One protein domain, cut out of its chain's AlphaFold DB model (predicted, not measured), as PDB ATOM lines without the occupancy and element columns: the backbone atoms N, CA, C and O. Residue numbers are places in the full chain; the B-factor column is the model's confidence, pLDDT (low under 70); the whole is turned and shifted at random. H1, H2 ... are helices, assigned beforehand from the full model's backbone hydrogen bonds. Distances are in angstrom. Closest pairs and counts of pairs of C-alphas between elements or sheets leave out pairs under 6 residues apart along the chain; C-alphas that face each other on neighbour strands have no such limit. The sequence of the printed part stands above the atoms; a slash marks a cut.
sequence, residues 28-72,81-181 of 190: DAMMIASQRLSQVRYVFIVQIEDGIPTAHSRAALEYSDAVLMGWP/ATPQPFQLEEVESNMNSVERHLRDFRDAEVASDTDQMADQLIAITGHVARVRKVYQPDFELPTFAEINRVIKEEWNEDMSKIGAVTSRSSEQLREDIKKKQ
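This is residues 28 to 72 and 81 to 181 of the 190 residues of the protein "Phosphoribosylglycinamide synthetase" of Aeriscardovia aeriphila (UniProt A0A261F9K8). Four helices, H1 to H4, form an up-and-down bundle, each running against the one before it in the chain, and a long fifth helix, H5, packs on H2 with residues 144 to 155 and then sticks out as a straight arm, residues 157 to 181. The arm makes the length: the spans are 81 by 35 by 21 A. The printed part has 146 residues with five named helices, H1 to H5 in order, and no named strand: all helix. The whole is loose, with a radius of gyration of the C-alphas of 20.6 A.

H1, residues 28 to 48, and H2, residues 55 to 68, form a helical hairpin and touch at a shallow tilt of 28 degrees, closest at the C-alphas of Ser 34 and Leu 68, 6.7 A. H3, residues 85 to 110, and H4, residues 114 to 135, form another, closest at the C-alphas of Val 98 and Ile 124, 5.2 A. H4 also touches H1, closest at the C-alphas of Ala 33 and Val 128, 5.6 A, and H2, at those of Ala 60 and Ile 122, 5.5 A. H2 and H3 are apart. H5, residues 144 to 181, touches H2 with residues 144 to 155 alone, at a steep tilt of 43 degrees, opposite ways; the closest C-alphas, of Ala 59 and Asn 148, are 5.1 A apart. Each O i to N i+4 pair is within hydrogen-bond range in H1, H2 and H5; H3 has 21 of 22 and H4 17 of 18.

H1 begins at C-alpha 28, (1.997, 57.834, -17.723), and is 30.6 A long. H2 is 19.9 A, H3 38.1 A and H4 31.5 A long. H5, 54.4 A, ends at C-alpha 181, (-44.721, 4.547, -0.616).

Without residues 157 to 181, the body spans 45 by 31 by 20 A. Residues 73 to 80 are not printed, and C-alphas 72 and 81 are 12.8 A apart across this cut. Of the links printed whole, H3 to H4 is tight and the other two are short. Confidence is under 70 at residues 72, 164, 167 and 168.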
ATOM      1  N   ASP A  28       1.573  59.113 -17.144       79.06
ATOM      2  CA  ASP A  28       1.997  57.834 -17.723       79.06
ATOM      3  C   ASP A  28       2.064  56.726 -16.671       79.06
ATOM      4  O   ASP A  28       1.554  55.630 -16.894       79.06
ATOM      5  N   ALA A  29       2.611  57.008 -15.485       85.38
ATOM      6  CA  ALA A  29       2.686  56.018 -14.411       85.38
ATOM      7  C   ALA A  29       1.291  55.579 -13.946       85.38
ATOM      8  O   ALA A  29       1.035  54.390 -13.757       85.38
ATOM      9  N   MET A  30       0.378  56.542 -13.803       87.38
ATOM     10  CA  MET A  30      -1.002  56.279 -13.414       87.38
ATOM     11  C   MET A  30      -1.695  55.415 -14.486       87.38
ATOM     12  O   MET A  30      -2.238  54.352 -14.177       87.38
ATOM     13  N   MET A  31      -1.618  55.815 -15.760       87.06
ATOM     14  CA  MET A  31      -2.172  55.056 -16.885       87.06
ATOM     15  C   MET A  31      -1.625  53.625 -16.924       87.06
ATOM     16  O   MET A  31      -2.409  52.676 -16.956       87.06
ATOM     17  N   ILE A  32      -0.302  53.452 -16.869       91.44
ATOM     18  CA  ILE A  32       0.334  52.130 -16.899       91.44
ATOM     19  C   ILE A  32      -0.160  51.280 -15.723       91.44
ATOM     20  O   ILE A  32      -0.529  50.125 -15.927       91.44
ATOM     21  N   ALA A  33      -0.240  51.844 -14.514       93.38
ATOM     22  CA  ALA A  33      -0.750  51.143 -13.336       93.38
ATOM     23  C   ALA A  33      -2.176  50.606 -13.561       93.38
ATOM     24  O   ALA A  33      -2.439  49.426 -13.317       93.38
ATOM     25  N   SER A  34      -3.082  51.439 -14.088       92.56
ATOM     26  CA  SER A  34      -4.462  51.020 -14.380       92.56
ATOM     27  C   SER A  34      -4.549  49.942 -15.454       92.56
ATOM     28  O   SER A  34      -5.329  49.000 -15.314       92.56
ATOM     29  N   GLN A  35      -3.722  50.032 -16.496       94.12
ATOM     30  CA  GLN A  35      -3.667  49.034 -17.560       94.12
ATOM     31  C   GLN A  35      -3.176  47.690 -17.021       94.12
ATOM     32  O   GLN A  35      -3.784  46.659 -17.306       94.12
ATOM     33  N   ARG A  36      -2.117  47.699 -16.197       96.62
ATOM     34  CA  ARG A  36      -1.606  46.490 -15.541       96.62
ATOM     35  C   ARG A  36      -2.668  45.831 -14.680       96.62
ATOM     36  O   ARG A  36      -2.915  44.641 -14.858       96.62
ATOM     37  N   LEU A  37      -3.321  46.596 -13.807       97.75
ATOM     38  CA  LEU A  37      -4.370  46.072 -12.937       97.75
ATOM     39  C   LEU A  37      -5.564  45.536 -13.738       97.75
ATOM     40  O   LEU A  37      -6.025  44.430 -13.473       97.75
ATOM     41  N   SER A  38      -6.019  46.273 -14.754       96.56
ATOM     42  CA  SER A  38      -7.132  45.851 -15.615       96.56
ATOM     43  C   SER A  38      -6.835  44.528 -16.323       96.56
ATOM     44  O   SER A  38      -7.704  43.662 -16.408       96.56
ATOM     45  N   GLN A  39      -5.598  44.349 -16.795       96.25
ATOM     46  CA  GLN A  39      -5.173  43.126 -17.467       96.25
ATOM     47  C   GLN A  39      -5.174  41.920 -16.520       96.25
ATOM     48  O   GLN A  39      -5.771  40.898 -16.854       96.25
ATOM     49  N   VAL A  40      -4.540  42.015 -15.347       97.50
ATOM     50  CA  VAL A  40      -4.509  40.872 -14.414       97.50
ATOM     51  C   VAL A  40      -5.863  40.571 -13.807       97.50
ATOM     52  O   VAL A  40      -6.184  39.404 -13.610       97.50
ATOM     53  N   ARG A  41      -6.693  41.595 -13.581       97.44
ATOM     54  CA  ARG A  41      -8.083  41.407 -13.173       97.44
ATOM     55  C   ARG A  41      -8.831  40.568 -14.206       97.44
ATOM     56  O   ARG A  41      -9.490  39.605 -13.836       97.44
ATOM     57  N   TYR A  42      -8.712  40.910 -15.492       96.38
ATOM     58  CA  TYR A  42      -9.355  40.150 -16.567       96.38
ATOM     59  C   TYR A  42      -8.881  38.692 -16.600       96.38
ATOM     60  O   TYR A  42      -9.706  37.786 -16.645       96.38
ATOM     61  N   VAL A  43      -7.567  38.462 -16.522       96.31
ATOM     62  CA  VAL A  43      -7.009  37.101 -16.469       96.31
ATOM     63  C   VAL A  43      -7.546  36.339 -15.257       96.31
ATOM     64  O   VAL A  43      -7.967  35.196 -15.397       96.31
ATOM     65  N   PHE A  44      -7.589  36.971 -14.083       96.44
ATOM     66  CA  PHE A  44      -8.069  36.335 -12.860       96.44
ATOM     67  C   PHE A  44      -9.545  35.930 -12.941       96.44
ATOM     68  O   PHE A  44      -9.883  34.836 -12.502       96.44
ATOM     69  N   ILE A  45     -10.404  36.765 -13.545       95.00
ATOM     70  CA  ILE A  45     -11.819  36.428 -13.776       95.00
ATOM     71  C   ILE A  45     -11.933  35.114 -14.544       95.00
ATOM     72  O   ILE A  45     -12.622  34.208 -14.090       95.00
ATOM     73  N   VAL A  46     -11.200  34.980 -15.652       93.06
ATOM     74  CA  VAL A  46     -11.241  33.770 -16.487       93.06
ATOM     75  C   VAL A  46     -10.784  32.531 -15.709       93.06
ATOM     76  O   VAL A  46     -11.351  31.459 -15.882       93.06
ATOM     77  N   GLN A  47      -9.802  32.657 -14.811       91.19
ATOM     78  CA  GLN A  47      -9.311  31.512 -14.030       91.19
ATOM     79  C   GLN A  47     -10.295  31.015 -12.964       91.19
ATOM     80  O   GLN A  47     -10.215  29.859 -12.554       91.19
ATOM     81  N   ILE A  48     -11.218  31.863 -12.500       89.56
ATOM     82  CA  ILE A  48     -12.204  31.486 -11.478       89.56
ATOM     83  C   ILE A  48     -13.597  31.184 -12.060       89.56
ATOM     84  O   ILE A  48     -14.497  30.844 -11.296       89.56
ATOM     85  N   GLU A  49     -13.787  31.301 -13.382       80.25
ATOM     86  CA  GLU A  49     -15.084  31.125 -14.065       80.25
ATOM     87  C   GLU A  49     -15.615  29.681 -14.029       80.25
ATOM     88  O   GLU A  49     -16.829  29.476 -13.996       80.25
ATOM     89  N   ASP A  50     -14.733  28.680 -13.973       75.06
ATOM     90  CA  ASP A  50     -15.124  27.262 -13.991       75.06
ATOM     91  C   ASP A  50     -15.611  26.731 -12.618       75.06
ATOM     92  O   ASP A  50     -15.980  25.560 -12.489       75.06
ATOM     93  N   GLY A  51     -15.652  27.576 -11.579       71.88
ATOM     94  CA  GLY A  51     -16.060  27.205 -10.220       71.88
ATOM     95  C   GLY A  51     -16.877  28.280  -9.499       71.88
ATOM     96  O   GLY A  51     -17.088  29.376 -10.000       71.88
ATOM     97  N   ILE A  52     -17.356  27.964  -8.290       73.12
ATOM     98  CA  ILE A  52     -17.909  28.979  -7.382       73.12
ATOM     99  C   ILE A  52     -16.712  29.711  -6.750       73.12
ATOM    100  O   ILE A  52     -15.971  29.066  -6.000       73.12
ATOM    101  N   PRO A  53     -16.503  31.017  -7.013       82.69
ATOM    102  CA  PRO A  53     -15.390  31.759  -6.430       82.69
ATOM    103  C   PRO A  53     -15.434  31.717  -4.907       82.69
ATOM    104  O   PRO A  53     -16.511  31.758  -4.316       82.69
ATOM    105  N   THR A  54     -14.278  31.693  -4.246       89.75
ATOM    106  CA  THR A  54     -14.256  31.858  -2.789       89.75
ATOM    107  C   THR A  54     -14.630  33.298  -2.415       89.75
ATOM    108  O   THR A  54     -14.489  34.228  -3.216       89.75
ATOM    109  N   ALA A  55     -15.047  33.517  -1.163       92.12
ATOM    110  CA  ALA A  55     -15.253  34.871  -0.640       92.12
ATOM    111  C   ALA A  55     -13.991  35.750  -0.781       92.12
ATOM    112  O   ALA A  55     -14.100  36.952  -1.005       92.12
ATOM    113  N   HIS A  56     -12.798  35.148  -0.685       94.31
ATOM    114  CA  HIS A  56     -11.517  35.840  -0.850       94.31
ATOM    115  C   HIS A  56     -11.282  36.265  -2.300       94.31
ATOM    116  O   HIS A  56     -10.997  37.434  -2.551       94.31
ATOM    117  N   SER A  57     -11.504  35.363  -3.261       94.75
ATOM    118  CA  SER A  57     -11.422  35.671  -4.696       94.75
ATOM    119  C   SER A  57     -12.417  36.770  -5.088       94.75
ATOM    120  O   SER A  57     -12.061  37.704  -5.805       94.75
ATOM    121  N   ARG A  58     -13.649  36.710  -4.559       94.56
ATOM    122  CA  ARG A  58     -14.666  37.751  -4.770       94.56
ATOM    123  C   ARG A  58     -14.230  39.096  -4.185       94.56
ATOM    124  O   ARG A  58     -14.371  40.115  -4.851       94.56
ATOM    125  N   ALA A  59     -13.658  39.109  -2.980       96.94
ATOM    126  CA  ALA A  59     -13.146  40.332  -2.365       96.94
ATOM    127  C   ALA A  59     -11.956  40.927  -3.135       96.94
ATOM    128  O   ALA A  59     -11.854  42.148  -3.243       96.94
ATOM    129  N   ALA A  60     -11.068  40.089  -3.680       97.81
ATOM    130  CA  ALA A  60      -9.952  40.535  -4.512       97.81
ATOM    131  C   ALA A  60     -10.448  41.238  -5.787       97.81
ATOM    132  O   ALA A  60      -9.959  42.319  -6.124       97.81
ATOM    133  N   LEU A  61     -11.455  40.662  -6.454       96.38
ATOM    134  CA  LEU A  61     -12.085  41.267  -7.629       96.38
ATOM    135  C   LEU A  61     -12.774  42.588  -7.298       96.38
ATOM    136  O   LEU A  61     -12.461  43.596  -7.927       96.38
ATOM    137  N   GLU A  62     -13.623  42.608  -6.271       96.69
ATOM    138  CA  GLU A  62     -14.343  43.820  -5.864       96.69
ATOM    139  C   GLU A  62     -13.371  44.944  -5.477       96.69
ATOM    140  O   GLU A  62     -13.570  46.109  -5.817       96.69
ATOM    141  N   TYR A  63     -12.258  44.600  -4.818       98.25
ATOM    142  CA  TYR A  63     -11.229  45.578  -4.492       98.25
ATOM    143  C   TYR A  63     -10.570  46.151  -5.753       98.25
ATOM    144  O   TYR A  63     -10.399  47.368  -5.861       98.25
ATOM    145  N   SER A  64     -10.234  45.294  -6.723       97.69
ATOM    146  CA  SER A  64      -9.674  45.741  -8.002       97.69
ATOM    147  C   SER A  64     -10.647  46.635  -8.778       97.69
ATOM    148  O   SER A  64     -10.232  47.654  -9.330       97.69
ATOM    149  N   ASP A  65     -11.942  46.319  -8.744       96.25
ATOM    150  CA  ASP A  65     -12.998  47.120  -9.358       96.25
ATOM    151  C   ASP A  65     -13.141  48.486  -8.708       96.25
ATOM    152  O   ASP A  65     -13.153  49.499  -9.408       96.25
ATOM    153  N   ALA A  66     -13.170  48.546  -7.379       95.56
ATOM    154  CA  ALA A  66     -13.253  49.808  -6.656       95.56
ATOM    155  C   ALA A  66     -12.073  50.741  -6.992       95.56
ATOM    156  O   ALA A  66     -12.254  51.949  -7.154       95.56
ATOM    157  N   VAL A  67     -10.865  50.188  -7.151       95.25
ATOM    158  CA  VAL A  67      -9.665  50.965  -7.506       95.25
ATOM    159  C   VAL A  67      -9.642  51.381  -8.976       95.25
ATOM    160  O   VAL A  67      -9.085  52.437  -9.285       95.25
ATOM    161  N   LEU A  68     -10.253  50.613  -9.878       93.06
ATOM    162  CA  LEU A  68     -10.397  50.971 -11.295       93.06
ATOM    163  C   LEU A  68     -11.616  51.869 -11.567       93.06
ATOM    164  O   LEU A  68     -11.686  52.522 -12.608       93.06
ATOM    165  N   MET A  69     -12.572  51.950 -10.641       89.56
ATOM    166  CA  MET A  69     -13.786  52.741 -10.823       89.56
ATOM    167  C   MET A  69     -13.489  54.242 -10.876       89.56
ATOM    168  O   MET A  69     -12.713  54.787 -10.084       89.56
ATOM    169  N   GLY A  70     -14.144  54.935 -11.812       78.75
ATOM    170  CA  GLY A  70     -13.980  56.378 -11.991       78.75
ATOM    171  C   GLY A  70     -12.559  56.765 -12.397       78.75
ATOM    172  O   GLY A  70     -12.132  57.887 -12.112       78.75
ATOM    173  N   TRP A  71     -11.812  55.830 -13.000       77.19
ATOM    174  CA  TRP A  71     -10.511  56.131 -13.569       77.19
ATOM    175  C   TRP A  71     -10.683  57.201 -14.652       77.19
ATOM    176  O   TRP A  71     -11.527  57.042 -15.533       77.19
ATOM    177  N   PRO A  72      -9.963  58.327 -14.573       63.56
ATOM    178  CA  PRO A  72     -10.155  59.414 -15.515       63.56
ATOM    179  C   PRO A  72      -9.728  58.993 -16.919       63.56
ATOM    180  O   PRO A  72      -8.583  58.604 -17.147       63.56
ATOM    181  N   ALA A  81      -3.421  66.096  -9.245       86.69
ATOM    182  CA  ALA A  81      -2.418  66.734  -8.415       86.69
ATOM    183  C   ALA A  81      -1.043  66.595  -9.080       86.69
ATOM    184  O   ALA A  81      -0.729  65.563  -9.672       86.69
ATOM    185  N   THR A  82      -0.213  67.632  -8.967       88.12
ATOM    186  CA  THR A  82       1.194  67.568  -9.372       88.12
ATOM    187  C   THR A  82       2.008  66.958  -8.228       88.12
ATOM    188  O   THR A  82       2.095  67.588  -7.166       88.12
ATOM    189  N   PRO A  83       2.603  65.764  -8.404       89.69
ATOM    190  CA  PRO A  83       3.369  65.124  -7.342       89.69
ATOM    191  C   PRO A  83       4.641  65.906  -7.009       89.69
ATOM    192  O   PRO A  83       5.312  66.444  -7.889       89.69
ATOM    193  N   GLN A  84       5.006  65.928  -5.732       91.69
ATOM    194  CA  GLN A  84       6.326  66.375  -5.289       91.69
ATOM    195  C   GLN A  84       7.394  65.315  -5.617       91.69
ATOM    196  O   GLN A  84       7.058  64.135  -5.725       91.69
ATOM    197  N   PRO A  85       8.691  65.674  -5.698       90.56
ATOM    198  CA  PRO A  85       9.752  64.726  -6.058       90.56
ATOM    199  C   PRO A  85       9.783  63.446  -5.209       90.56
ATOM    200  O   PRO A  85       9.860  62.352  -5.754       90.56
ATOM    201  N   PHE A  86       9.615  63.556  -3.887       91.69
ATOM    202  CA  PHE A  86       9.577  62.382  -3.004       91.69
ATOM    203  C   PHE A  86       8.367  61.466  -3.271       91.69
ATOM    204  O   PHE A  86       8.430  60.263  -3.037       91.69
ATOM    205  N   GLN A  87       7.255  62.019  -3.772       94.06
ATOM    206  CA  GLN A  87       6.080  61.234  -4.149       94.06
ATOM    207  C   GLN A  87       6.315  60.496  -5.471       94.06
ATOM    208  O   GLN A  87       5.758  59.422  -5.665       94.06
ATOM    209  N   LEU A  88       7.151  61.032  -6.369       91.69
ATOM    210  CA  LEU A  88       7.555  60.329  -7.590       91.69
ATOM    211  C   LEU A  88       8.438  59.116  -7.271       91.69
ATOM    212  O   LEU A  88       8.230  58.061  -7.862       91.69
ATOM    213  N   GLU A  89       9.343  59.224  -6.293       92.38
ATOM    214  CA  GLU A  89      10.110  58.073  -5.785       92.38
ATOM    215  C   GLU A  89       9.179  56.998  -5.193       92.38
ATOM    216  O   GLU A  89       9.361  55.797  -5.415       92.38
ATOM    217  N   GLU A  90       8.129  57.414  -4.474       94.44
ATOM    218  CA  GLU A  90       7.103  56.497  -3.978       94.44
ATOM    219  C   GLU A  90       6.324  55.838  -5.128       94.44
ATOM    220  O   GLU A  90       6.099  54.625  -5.102       94.44
ATOM    221  N   VAL A  91       5.933  56.597  -6.157       95.44
ATOM    222  CA  VAL A  91       5.269  56.055  -7.352       95.44
ATOM    223  C   VAL A  91       6.167  55.031  -8.044       95.44
ATOM    224  O   VAL A  91       5.705  53.928  -8.325       95.44
ATOM    225  N   GLU A  92       7.444  55.339  -8.258       94.75
ATOM    226  CA  GLU A  92       8.407  54.416  -8.864       94.75
ATOM    227  C   GLU A  92       8.537  53.119  -8.051       94.75
ATOM    228  O   GLU A  92       8.461  52.018  -8.600       94.75
ATOM    229  N   SER A  93       8.659  53.224  -6.726       96.50
ATOM    230  CA  SER A  93       8.718  52.066  -5.826       96.50
ATOM    231  C   SER A  93       7.454  51.196  -5.902       96.50
ATOM    232  O   SER A  93       7.533  49.962  -5.973       96.50
ATOM    233  N   ASN A  94       6.276  51.826  -5.954       97.69
ATOM    234  CA  ASN A  94       5.011  51.116  -6.134       97.69
ATOM    235  C   ASN A  94       4.936  50.441  -7.508       97.69
ATOM    236  O   ASN A  94       4.563  49.273  -7.575       97.69
ATOM    237  N   MET A  95       5.350  51.114  -8.586       96.94
ATOM    238  CA  MET A  95       5.371  50.536  -9.935       96.94
ATOM    239  C   MET A  95       6.329  49.345 -10.039       96.94
ATOM    240  O   MET A  95       5.973  48.308 -10.597       96.94
ATOM    241  N   ASN A  96       7.508  49.432  -9.422       97.12
ATOM    242  CA  ASN A  96       8.441  48.307  -9.331       97.12
ATOM    243  C   ASN A  96       7.846  47.121  -8.556       97.12
ATOM    244  O   ASN A  96       8.112  45.961  -8.885       97.12
ATOM    245  N   SER A  97       7.036  47.400  -7.533       98.31
ATOM    246  CA  SER A  97       6.337  46.369  -6.764       98.31
ATOM    247  C   SER A  97       5.196  45.740  -7.568       98.31
ATOM    248  O   SER A  97       5.086  44.516  -7.568       98.31
ATOM    249  N   VAL A  98       4.429  46.531  -8.332       98.31
ATOM    250  CA  VAL A  98       3.440  46.024  -9.301       98.31
ATOM    251  C   VAL A  98       4.108  45.044 -10.262       98.31
ATOM    252  O   VAL A  98       3.683  43.900 -10.350       98.31
ATOM    253  N   GLU A  99       5.201  45.434 -10.917       97.81
ATOM    254  CA  GLU A  99       5.897  44.573 -11.883       97.81
ATOM    255  C   GLU A  99       6.501  43.304 -11.252       97.81
ATOM    256  O   GLU A  99       6.643  42.282 -11.926       97.81
ATOM    257  N   ARG A 100       6.848  43.327  -9.957       98.38
ATOM    258  CA  ARG A 100       7.239  42.114  -9.222       98.38
ATOM    259  C   ARG A 100       6.040  41.196  -9.001       98.38
ATOM    260  O   ARG A 100       6.105  40.043  -9.408       98.38
ATOM    261  N   HIS A 101       4.950  41.720  -8.448       98.62
ATOM    262  CA  HIS A 101       3.743  40.936  -8.200       98.62
ATOM    263  C   HIS A 101       3.091  40.423  -9.489       98.62
ATOM    264  O   HIS A 101       2.477  39.367  -9.471       98.62
ATOM    265  N   LEU A 102       3.269  41.098 -10.630       98.12
ATOM    266  CA  LEU A 102       2.856  40.579 -11.939       98.12
ATOM    267  C   LEU A 102       3.602  39.297 -12.330       98.12
ATOM    268  O   LEU A 102       3.009  38.411 -12.944       98.12
ATOM    269  N   ARG A 103       4.891  39.186 -11.985       98.38
ATOM    270  CA  ARG A 103       5.656  37.950 -12.204       98.38
ATOM    271  C   ARG A 103       5.140  36.837 -11.300       98.38
ATOM    272  O   ARG A 103       4.828  35.767 -11.805       98.38
ATOM    273  N   ASP A 104       4.941  37.135 -10.020       98.44
ATOM    274  CA  ASP A 104       4.421  36.163  -9.053       98.44
ATOM    275  C   ASP A 104       2.984  35.723  -9.405       98.44
ATOM    276  O   ASP A 104       2.637  34.551  -9.275       98.44
ATOM    277  N   PHE A 105       2.153  36.640  -9.914       98.56
ATOM    278  CA  PHE A 105       0.802  36.350 -10.409       98.56
ATOM    279  C   PHE A 105       0.850  35.386 -11.593       98.56
ATOM    280  O   PHE A 105       0.071  34.438 -11.652       98.56
ATOM    281  N   ARG A 106       1.776  35.608 -12.531       98.06
ATOM    282  CA  ARG A 106       1.964  34.732 -13.690       98.06
ATOM    283  C   ARG A 106       2.460  33.345 -13.283       98.06
ATOM    284  O   ARG A 106       2.017  32.353 -13.852       98.06
ATOM    285  N   ASP A 107       3.368  33.265 -12.318       98.31
ATOM    286  CA  ASP A 107       3.847  31.979 -11.810       98.31
ATOM    287  C   ASP A 107       2.703  31.201 -11.133       98.31
ATOM    288  O   ASP A 107       2.556  29.998 -11.361       98.31
ATOM    289  N   ALA A 108       1.834  31.895 -10.388       97.81
ATOM    290  CA  ALA A 108       0.619  31.319  -9.813       97.81
ATOM    291  C   ALA A 108      -0.400  30.884 -10.883       97.81
ATOM    292  O   ALA A 108      -0.971  29.800 -10.775       97.81
ATOM    293  N   GLU A 109      -0.580  31.672 -11.949       96.94
ATOM    294  CA  GLU A 109      -1.419  31.314 -13.102       96.94
ATOM    295  C   GLU A 109      -0.947  30.007 -13.747       96.94
ATOM    296  O   GLU A 109      -1.737  29.085 -13.954       96.94
ATOM    297  N   VAL A 110       0.357  29.885 -14.012       97.12
ATOM    298  CA  VAL A 110       0.950  28.667 -14.584       97.12
ATOM    299  C   VAL A 110       0.764  27.463 -13.657       97.12
ATOM    300  O   VAL A 110       0.572  26.346 -14.136       97.12
ATOM    301  N   ALA A 111       0.796  27.679 -12.342       96.81
ATOM    302  CA  ALA A 111       0.542  26.644 -11.343       96.81
ATOM    303  C   ALA A 111      -0.954  26.340 -11.127       96.81
ATOM    304  O   ALA A 111      -1.272  25.409 -10.387       96.81
ATOM    305  N   SER A 112      -1.862  27.097 -11.760       93.56
ATOM    306  CA  SER A 112      -3.311  27.059 -11.506       93.56
ATOM    307  C   SER A 112      -3.675  27.303 -10.031       93.56
ATOM    308  O   SER A 112      -4.668  26.779  -9.524       93.56
ATOM    309  N   ASP A 113      -2.865  28.099  -9.329       95.50
ATOM    310  CA  ASP A 113      -3.053  28.434  -7.917       95.50
ATOM    311  C   ASP A 113      -3.904  29.703  -7.776       95.50
ATOM    312  O   ASP A 113      -3.403  30.824  -7.656       95.50
ATOM    313  N   THR A 114      -5.224  29.523  -7.828       94.12
ATOM    314  CA  THR A 114      -6.187  30.638  -7.788       94.12
ATOM    315  C   THR A 114      -6.171  31.430  -6.475       94.12
ATOM    316  O   THR A 114      -6.466  32.626  -6.493       94.12
ATOM    317  N   ASP A 115      -5.785  30.818  -5.353       95.38
ATOM    318  CA  ASP A 115      -5.670  31.516  -4.068       95.38
ATOM    319  C   ASP A 115      -4.448  32.441  -4.077       95.38
ATOM    320  O   ASP A 115      -4.558  33.630  -3.760       95.38
ATOM    321  N   GLN A 116      -3.301  31.940  -4.546       97.25
ATOM    322  CA  GLN A 116      -2.106  32.762  -4.702       97.25
ATOM    323  C   GLN A 116      -2.323  33.875  -5.737       97.25
ATOM    324  O   GLN A 116      -1.887  35.007  -5.519       97.25
ATOM    325  N   MET A 117      -3.030  33.600  -6.839       97.88
ATOM    326  CA  MET A 117      -3.416  34.634  -7.808       97.88
ATOM    327  C   MET A 117      -4.273  35.733  -7.163       97.88
ATOM    328  O   MET A 117      -4.047  36.912  -7.443       97.88
ATOM    329  N   ALA A 118      -5.211  35.376  -6.278       97.81
ATOM    330  CA  ALA A 118      -6.021  36.345  -5.540       97.81
ATOM    331  C   ALA A 118      -5.147  37.238  -4.647       97.81
ATOM    332  O   ALA A 118      -5.279  38.463  -4.679       97.81
ATOM    333  N   ASP A 119      -4.207  36.645  -3.907       98.56
ATOM    334  CA  ASP A 119      -3.266  37.382  -3.059       98.56
ATOM    335  C   ASP A 119      -2.395  38.349  -3.872       98.56
ATOM    336  O   ASP A 119      -2.199  39.504  -3.478       98.56
ATOM    337  N   GLN A 120      -1.926  37.915  -5.046       98.62
ATOM    338  CA  GLN A 120      -1.167  38.785  -5.943       98.62
ATOM    339  C   GLN A 120      -2.034  39.904  -6.531       98.62
ATOM    340  O   GLN A 120      -1.589  41.051  -6.580       98.62
ATOM    341  N   LEU A 121      -3.285  39.624  -6.917       98.69
ATOM    342  CA  LEU A 121      -4.218  40.654  -7.382       98.69
ATOM    343  C   LEU A 121      -4.474  41.708  -6.295       98.69
ATOM    344  O   LEU A 121      -4.470  42.904  -6.593       98.69
ATOM    345  N   ILE A 122      -4.636  41.297  -5.034       98.69
ATOM    346  CA  ILE A 122      -4.798  42.211  -3.892       98.69
ATOM    347  C   ILE A 122      -3.555  43.090  -3.724       98.69
ATOM    348  O   ILE A 122      -3.682  44.308  -3.572       98.69
ATOM    349  N   ALA A 123      -2.359  42.497  -3.785       98.75
ATOM    350  CA  ALA A 123      -1.101  43.231  -3.660       98.75
ATOM    351  C   ALA A 123      -0.924  44.260  -4.789       98.75
ATOM    352  O   ALA A 123      -0.663  45.436  -4.519       98.75
ATOM    353  N   ILE A 124      -1.146  43.853  -6.045       98.75
ATOM    354  CA  ILE A 124      -1.103  44.742  -7.216       98.75
ATOM    355  C   ILE A 124      -2.103  45.885  -7.036       98.75
ATOM    356  O   ILE A 124      -1.726  47.052  -7.151       98.75
ATOM    357  N   THR A 125      -3.351  45.568  -6.687       98.69
ATOM    358  CA  THR A 125      -4.410  46.560  -6.461       98.69
ATOM    359  C   THR A 125      -4.012  47.576  -5.390       98.69
ATOM    360  O   THR A 125      -4.183  48.778  -5.588       98.69
ATOM    361  N   GLY A 126      -3.412  47.124  -4.285       98.44
ATOM    362  CA  GLY A 126      -2.934  47.997  -3.212       98.44
ATOM    363  C   GLY A 126      -1.839  48.968  -3.659       98.44
ATOM    364  O   GLY A 126      -1.862  50.140  -3.277       98.44
ATOM    365  N   HIS A 127      -0.904  48.520  -4.498       98.38
ATOM    366  CA  HIS A 127       0.117  49.400  -5.070       98.38
ATOM    367  C   HIS A 127      -0.472  50.389  -6.083       98.38
ATOM    368  O   HIS A 127      -0.137  51.573  -6.041       98.38
ATOM    369  N   VAL A 128      -1.403  49.951  -6.934       97.44
ATOM    370  CA  VAL A 128      -2.104  50.845  -7.871       97.44
ATOM    371  C   VAL A 128      -2.944  51.888  -7.129       97.44
ATOM    372  O   VAL A 128      -2.933  53.057  -7.509       97.44
ATOM    373  N   ALA A 129      -3.594  51.519  -6.023       96.69
ATOM    374  CA  ALA A 129      -4.322  52.457  -5.172       96.69
ATOM    375  C   ALA A 129      -3.402  53.545  -4.589       96.69
ATOM    376  O   ALA A 129      -3.771  54.721  -4.572       96.69
ATOM    377  N   ARG A 130      -2.186  53.182  -4.160       96.75
ATOM    378  CA  ARG A 130      -1.176  54.145  -3.681       96.75
ATOM    379  C   ARG A 130      -0.720  55.089  -4.790       96.75
ATOM    380  O   ARG A 130      -0.693  56.295  -4.565       96.75
ATOM    381  N   VAL A 131      -0.450  54.567  -5.991       95.06
ATOM    382  CA  VAL A 131      -0.138  55.398  -7.169       95.06
ATOM    383  C   VAL A 131      -1.284  56.371  -7.439       95.06
ATOM    384  O   VAL A 131      -1.057  57.575  -7.520       95.06
ATOM    385  N   ARG A 132      -2.530  55.887  -7.491       93.06
ATOM    386  CA  ARG A 132      -3.713  56.732  -7.705       93.06
ATOM    387  C   ARG A 132      -3.847  57.820  -6.640       93.06
ATOM    388  O   ARG A 132      -4.153  58.955  -6.986       93.06
ATOM    389  N   LYS A 133      -3.566  57.523  -5.367       93.56
ATOM    390  CA  LYS A 133      -3.664  58.493  -4.262       93.56
ATOM    391  C   LYS A 133      -2.697  59.672  -4.403       93.56
ATOM    392  O   LYS A 133      -3.028  60.770  -3.966       93.56
ATOM    393  N   VAL A 134      -1.538  59.471  -5.032       93.62
ATOM    394  CA  VAL A 134      -0.578  60.551  -5.312       93.62
ATOM    395  C   VAL A 134      -1.151  61.558  -6.316       93.62
ATOM    396  O   VAL A 134      -1.003  62.763  -6.127       93.62
ATOM    397  N   TYR A 135      -1.850  61.077  -7.347       90.69
ATOM    398  CA  TYR A 135      -2.424  61.911  -8.412       90.69
ATOM    399  C   TYR A 135      -3.846  62.405  -8.118       90.69
ATOM    400  O   TYR A 135      -4.261  63.444  -8.627       90.69
ATOM    401  N   GLN A 136      -4.602  61.671  -7.302       90.31
ATOM    402  CA  GLN A 136      -5.982  61.960  -6.916       90.31
ATOM    403  C   GLN A 136      -6.149  61.819  -5.390       90.31
ATOM    404  O   GLN A 136      -6.824  60.900  -4.919       90.31
ATOM    405  N   PRO A 137      -5.539  62.710  -4.588       91.12
ATOM    406  CA  PRO A 137      -5.556  62.610  -3.128       91.12
ATOM    407  C   PRO A 137      -6.963  62.713  -2.530       91.12
ATOM    408  O   PRO A 137      -7.223  62.106  -1.495       91.12
ATOM    409  N   ASP A 138      -7.880  63.412  -3.197       89.81
ATOM    410  CA  ASP A 138      -9.257  63.596  -2.730       89.81
ATOM    411  C   ASP A 138     -10.190  62.446  -3.136       89.81
ATOM    412  O   ASP A 138     -11.321  62.375  -2.664       89.81
ATOM    413  N   PHE A 139      -9.736  61.526  -3.997       88.50
ATOM    414  CA  PHE A 139     -10.528  60.347  -4.337       88.50
ATOM    415  C   PHE A 139     -10.486  59.354  -3.166       88.50
ATOM    416  O   PHE A 139      -9.413  58.954  -2.687       88.50
ATOM    417  N   GLU A 140     -11.664  58.977  -2.679       91.38
ATOM    418  CA  GLU A 140     -11.810  57.983  -1.622       91.38
ATOM    419  C   GLU A 140     -11.620  56.590  -2.218       91.38
ATOM    420  O   GLU A 140     -12.347  56.171  -3.117       91.38
ATOM    421  N   LEU A 141     -10.605  55.881  -1.731       93.75
ATOM    422  CA  LEU A 141     -10.335  54.502  -2.115       93.75
ATOM    423  C   LEU A 141     -10.545  53.624  -0.890       93.75
ATOM    424  O   LEU A 141      -9.946  53.918   0.150       93.75
ATOM    425  N   PRO A 142     -11.343  52.552  -0.995       95.81
ATOM    426  CA  PRO A 142     -11.433  51.588   0.080       95.81
ATOM    427  C   PRO A 142     -10.112  50.827   0.211       95.81
ATOM    428  O   PRO A 142      -9.301  50.740  -0.714       95.81
ATOM    429  N   THR A 143      -9.903  50.230   1.370       96.75
ATOM    430  CA  THR A 143      -8.864  49.233   1.608       96.75
ATOM    431  C   THR A 143      -9.402  47.833   1.328       96.75
ATOM    432  O   THR A 143     -10.604  47.572   1.432       96.75
ATOM    433  N   PHE A 144      -8.505  46.880   1.063       97.88
ATOM    434  CA  PHE A 144      -8.907  45.476   0.957       97.88
ATOM    435  C   PHE A 144      -9.611  44.976   2.226       97.88
ATOM    436  O   PHE A 144     -10.558  44.207   2.138       97.88
ATOM    437  N   ALA A 145      -9.184  45.417   3.413       97.50
ATOM    438  CA  ALA A 145      -9.793  44.991   4.673       97.50
ATOM    439  C   ALA A 145     -11.265  45.419   4.785       97.50
ATOM    440  O   ALA A 145     -12.094  44.639   5.258       97.50
ATOM    441  N   GLU A 146     -11.592  46.630   4.326       97.25
ATOM    442  CA  GLU A 146     -12.966  47.137   4.301       97.25
ATOM    443  C   GLU A 146     -13.835  46.335   3.329       97.25
ATOM    444  O   GLU A 146     -14.901  45.863   3.726       97.25
ATOM    445  N   ILE A 147     -13.346  46.104   2.105       96.94
ATOM    446  CA  ILE A 147     -14.053  45.309   1.088       96.94
ATOM    447  C   ILE A 147     -14.227  43.858   1.547       96.94
ATOM    448  O   ILE A 147     -15.332  43.323   1.528       96.94
ATOM    449  N   ASN A 148     -13.159  43.224   2.030       96.69
ATOM    450  CA  ASN A 148     -13.169  41.830   2.464       96.69
ATOM    451  C   ASN A 148     -14.143  41.592   3.621       96.69
ATOM    452  O   ASN A 148     -14.763  40.534   3.686       96.69
ATOM    453  N   ARG A 149     -14.303  42.559   4.533       96.69
ATOM    454  CA  ARG A 149     -15.306  42.456   5.599       96.69
ATOM    455  C   ARG A 149     -16.717  42.392   5.014       96.69
ATOM    456  O   ARG A 149     -17.435  41.447   5.321       96.69
ATOM    457  N   VAL A 150     -17.075  43.352   4.159       95.94
ATOM    458  CA  VAL A 150     -18.412  43.430   3.543       95.94
ATOM    459  C   VAL A 150     -18.698  42.181   2.710       95.94
ATOM    460  O   VAL A 150     -19.718  41.530   2.900       95.94
ATOM    461  N   ILE A 151     -17.753  41.770   1.862       93.81
ATOM    462  CA  ILE A 151     -17.921  40.587   1.011       93.81
ATOM    463  C   ILE A 151     -18.054  39.304   1.834       93.81
ATOM    464  O   ILE A 151     -18.855  38.440   1.486       93.81
ATOM    465  N   LYS A 152     -17.311  39.154   2.937       91.38
ATOM    466  CA  LYS A 152     -17.466  37.991   3.825       91.38
ATOM    467  C   LYS A 152     -18.836  37.954   4.495       91.38
ATOM    468  O   LYS A 152     -19.394  36.869   4.643       91.38
ATOM    469  N   GLU A 153     -19.358  39.101   4.914       93.06
ATOM    470  CA  GLU A 153     -20.699  39.208   5.494       93.06
ATOM    471  C   GLU A 153     -21.762  38.801   4.463       93.06
ATOM    472  O   GLU A 153     -22.526  37.870   4.725       93.06
ATOM    473  N   GLU A 154     -21.720  39.377   3.256       91.50
ATOM    474  CA  GLU A 154     -22.622  39.017   2.150       91.50
ATOM    475  C   GLU A 154     -22.529  37.532   1.782       91.50
ATOM    476  O   GLU A 154     -23.541  36.847   1.633       91.50
ATOM    477  N   TRP A 155     -21.308  37.005   1.688       87.56
ATOM    478  CA  TRP A 155     -21.072  35.603   1.367       87.56
ATOM    479  C   TRP A 155     -21.682  34.662   2.406       87.56
ATOM    480  O   TRP A 155     -22.334  33.676   2.058       87.56
ATOM    481  N   ASN A 156     -21.489  34.956   3.693       88.25
ATOM    482  CA  ASN A 156     -22.034  34.141   4.776       88.25
ATOM    483  C   ASN A 156     -23.567  34.142   4.763       88.25
ATOM    484  O   ASN A 156     -24.189  33.094   4.961       88.25
ATOM    485  N   GLU A 157     -24.177  35.299   4.508       89.12
ATOM    486  CA  GLU A 157     -25.626  35.411   4.358       89.12
ATOM    487  C   GLU A 157     -26.140  34.606   3.160       89.12
ATOM    488  O   GLU A 157     -27.120  33.866   3.287       89.12
ATOM    489  N   ASP A 158     -25.479  34.703   2.010       85.56
ATOM    490  CA  ASP A 158     -25.882  34.001   0.793       85.56
ATOM    491  C   ASP A 158     -25.736  32.483   0.929       85.56
ATOM    492  O   ASP A 158     -26.665  31.734   0.603       85.56
ATOM    493  N   MET A 159     -24.638  32.010   1.521       84.56
ATOM    494  CA  MET A 159     -24.448  30.587   1.809       84.56
ATOM    495  C   MET A 159     -25.472  30.056   2.822       84.56
ATOM    496  O   MET A 159     -25.950  28.925   2.678       84.56
ATOM    497  N   SER A 160     -25.874  30.867   3.808       81.12
ATOM    498  CA  SER A 160     -26.943  30.510   4.751       81.12
ATOM    499  C   SER A 160     -28.293  30.333   4.044       81.12
ATOM    500  O   SER A 160     -29.001  29.346   4.279       81.12
ATOM    501  N   LYS A 161     -28.633  31.233   3.110       83.88
ATOM    502  CA  LYS A 161     -29.861  31.142   2.300       83.88
ATOM    503  C   LYS A 161     -29.868  29.876   1.441       83.88
ATOM    504  O   LYS A 161     -30.872  29.162   1.431       83.88
ATOM    505  N   ILE A 162     -28.755  29.558   0.773       78.31
ATOM    506  CA  ILE A 162     -28.629  28.348  -0.059       78.31
ATOM    507  C   ILE A 162     -28.793  27.083   0.792       78.31
ATOM    508  O   ILE A 162     -29.562  26.186   0.430       78.31
ATOM    509  N   GLY A 163     -28.138  27.022   1.956       74.38
ATOM    510  CA  GLY A 163     -28.285  25.909   2.898       74.38
ATOM    511  C   GLY A 163     -29.736  25.708   3.349       74.38
ATOM    512  O   GLY A 163     -30.251  24.588   3.318       74.38
ATOM    513  N   ALA A 164     -30.436  26.796   3.680       69.69
ATOM    514  CA  ALA A 164     -31.837  26.749   4.093       69.69
ATOM    515  C   ALA A 164     -32.788  26.284   2.973       69.69
ATOM    516  O   ALA A 164     -33.737  25.544   3.243       69.69
ATOM    517  N   VAL A 165     -32.552  26.701   1.723       74.06
ATOM    518  CA  VAL A 165     -33.332  26.251   0.555       74.06
ATOM    519  C   VAL A 165     -33.083  24.769   0.275       74.06
ATOM    520  O   VAL A 165     -34.032  24.016   0.056       74.06
ATOM    521  N   THR A 166     -31.825  24.336   0.352       72.19
ATOM    522  CA  THR A 166     -31.435  22.943   0.095       72.19
ATOM    523  C   THR A 166     -32.044  22.004   1.136       72.19
ATOM    524  O   THR A 166     -32.622  20.977   0.777       72.19
ATOM    525  N   SER A 167     -32.008  22.386   2.419       68.56
ATOM    526  CA  SER A 167     -32.644  21.623   3.501       68.56
ATOM    527  C   SER A 167     -34.147  21.471   3.269       68.56
ATOM    528  O   SER A 167     -34.642  20.345   3.231       68.56
ATOM    529  N   ARG A 168     -34.857  22.579   2.998       69.25
ATOM    530  CA  ARG A 168     -36.302  22.551   2.715       69.25
ATOM    531  C   ARG A 168     -36.643  21.678   1.510       69.25
ATOM    532  O   ARG A 168     -37.569  20.877   1.588       69.25
ATOM    533  N   SER A 169     -35.879  21.789   0.422       78.00
ATOM    534  CA  SER A 169     -36.083  20.961  -0.772       78.00
ATOM    535  C   SER A 169     -35.860  19.477  -0.475       78.00
ATOM    536  O   SER A 169     -36.616  18.637  -0.959       78.00
ATOM    537  N   SER A 170     -34.855  19.141   0.338       77.94
ATOM    538  CA  SER A 170     -34.565  17.755   0.713       77.94
ATOM    539  C   SER A 170     -35.640  17.145   1.625       77.94
ATOM    540  O   SER A 170     -35.981  15.973   1.474       77.94
ATOM    541  N   GLU A 171     -36.211  17.935   2.537       78.69
ATOM    542  CA  GLU A 171     -37.312  17.526   3.415       78.69
ATOM    543  C   GLU A 171     -38.602  17.308   2.626       78.69
ATOM    544  O   GLU A 171     -39.245  16.273   2.789       78.69
ATOM    545  N   GLN A 172     -38.933  18.219   1.707       79.38
ATOM    546  CA  GLN A 172     -40.075  18.069   0.800       79.38
ATOM    547  C   GLN A 172     -39.956  16.796  -0.046       79.38
ATOM    548  O   GLN A 172     -40.893  16.003  -0.098       79.38
ATOM    549  N   LEU A 173     -38.775  16.533  -0.617       78.62
ATOM    550  CA  LEU A 173     -38.527  15.322  -1.400       78.62
ATOM    551  C   LEU A 173     -38.704  14.042  -0.562       78.62
ATOM    552  O   LEU A 173     -39.238  13.044  -1.043       78.62
ATOM    553  N   ARG A 174     -38.276  14.058   0.708       80.00
ATOM    554  CA  ARG A 174     -38.438  12.924   1.635       80.00
ATOM    555  C   ARG A 174     -39.900  12.668   1.983       80.00
ATOM    556  O   ARG A 174     -40.303  11.506   2.041       80.00
ATOM    557  N   GLU A 175     -40.679  13.717   2.219       85.19
ATOM    558  CA  GLU A 175     -42.110  13.590   2.511       85.19
ATOM    559  C   GLU A 175     -42.896  13.098   1.287       85.19
ATOM    560  O   GLU A 175     -43.726  12.196   1.418       85.19
ATOM    561  N   ASP A 176     -42.559  13.569   0.084       82.50
ATOM    562  CA  ASP A 176     -43.168  13.086  -1.162       82.50
ATOM    563  C   ASP A 176     -42.872  11.597  -1.419       82.50
ATOM    564  O   ASP A 176     -43.763  10.841  -1.817       82.50
ATOM    565  N   ILE A 177     -41.643  11.140  -1.139       84.50
ATOM    566  CA  ILE A 177     -41.271   9.718  -1.236       84.50
ATOM    567  C   ILE A 177     -42.071   8.876  -0.235       84.50
ATOM    568  O   ILE A 177     -42.613   7.835  -0.609       84.50
ATOM    569  N   LYS A 178     -42.186   9.319   1.025       88.19
ATOM    570  CA  LYS A 178     -42.981   8.610   2.044       88.19
ATOM    571  C   LYS A 178     -44.447   8.504   1.642       88.19
ATOM    572  O   LYS A 178     -45.053   7.451   1.828       88.19
ATOM    573  N   LYS A 179     -45.011   9.579   1.086       88.12
ATOM    574  CA  LYS A 179     -46.411   9.618   0.666       88.12
ATOM    575  C   LYS A 179     -46.683   8.640  -0.478       88.12
ATOM    576  O   LYS A 179     -47.609   7.843  -0.367       88.12
ATOM    577  N   LYS A 180     -45.820   8.602  -1.500       82.31
ATOM    578  CA  LYS A 180     -45.918   7.617  -2.593       82.31
ATOM    579  C   LYS A 180     -45.805   6.172  -2.104       82.31
ATOM    580  O   LYS A 180     -46.610   5.335  -2.488       82.31
ATOM    581  N   GLN A 181     -44.868   5.889  -1.198       82.06
ATOM    582  CA  GLN A 181     -44.721   4.547  -0.616       82.06
ATOM    583  C   GLN A 181     -45.935   4.125   0.226       82.06
ATOM    584  O   GLN A 181     -46.249   2.938   0.304       82.06
TER     585      GLN A 181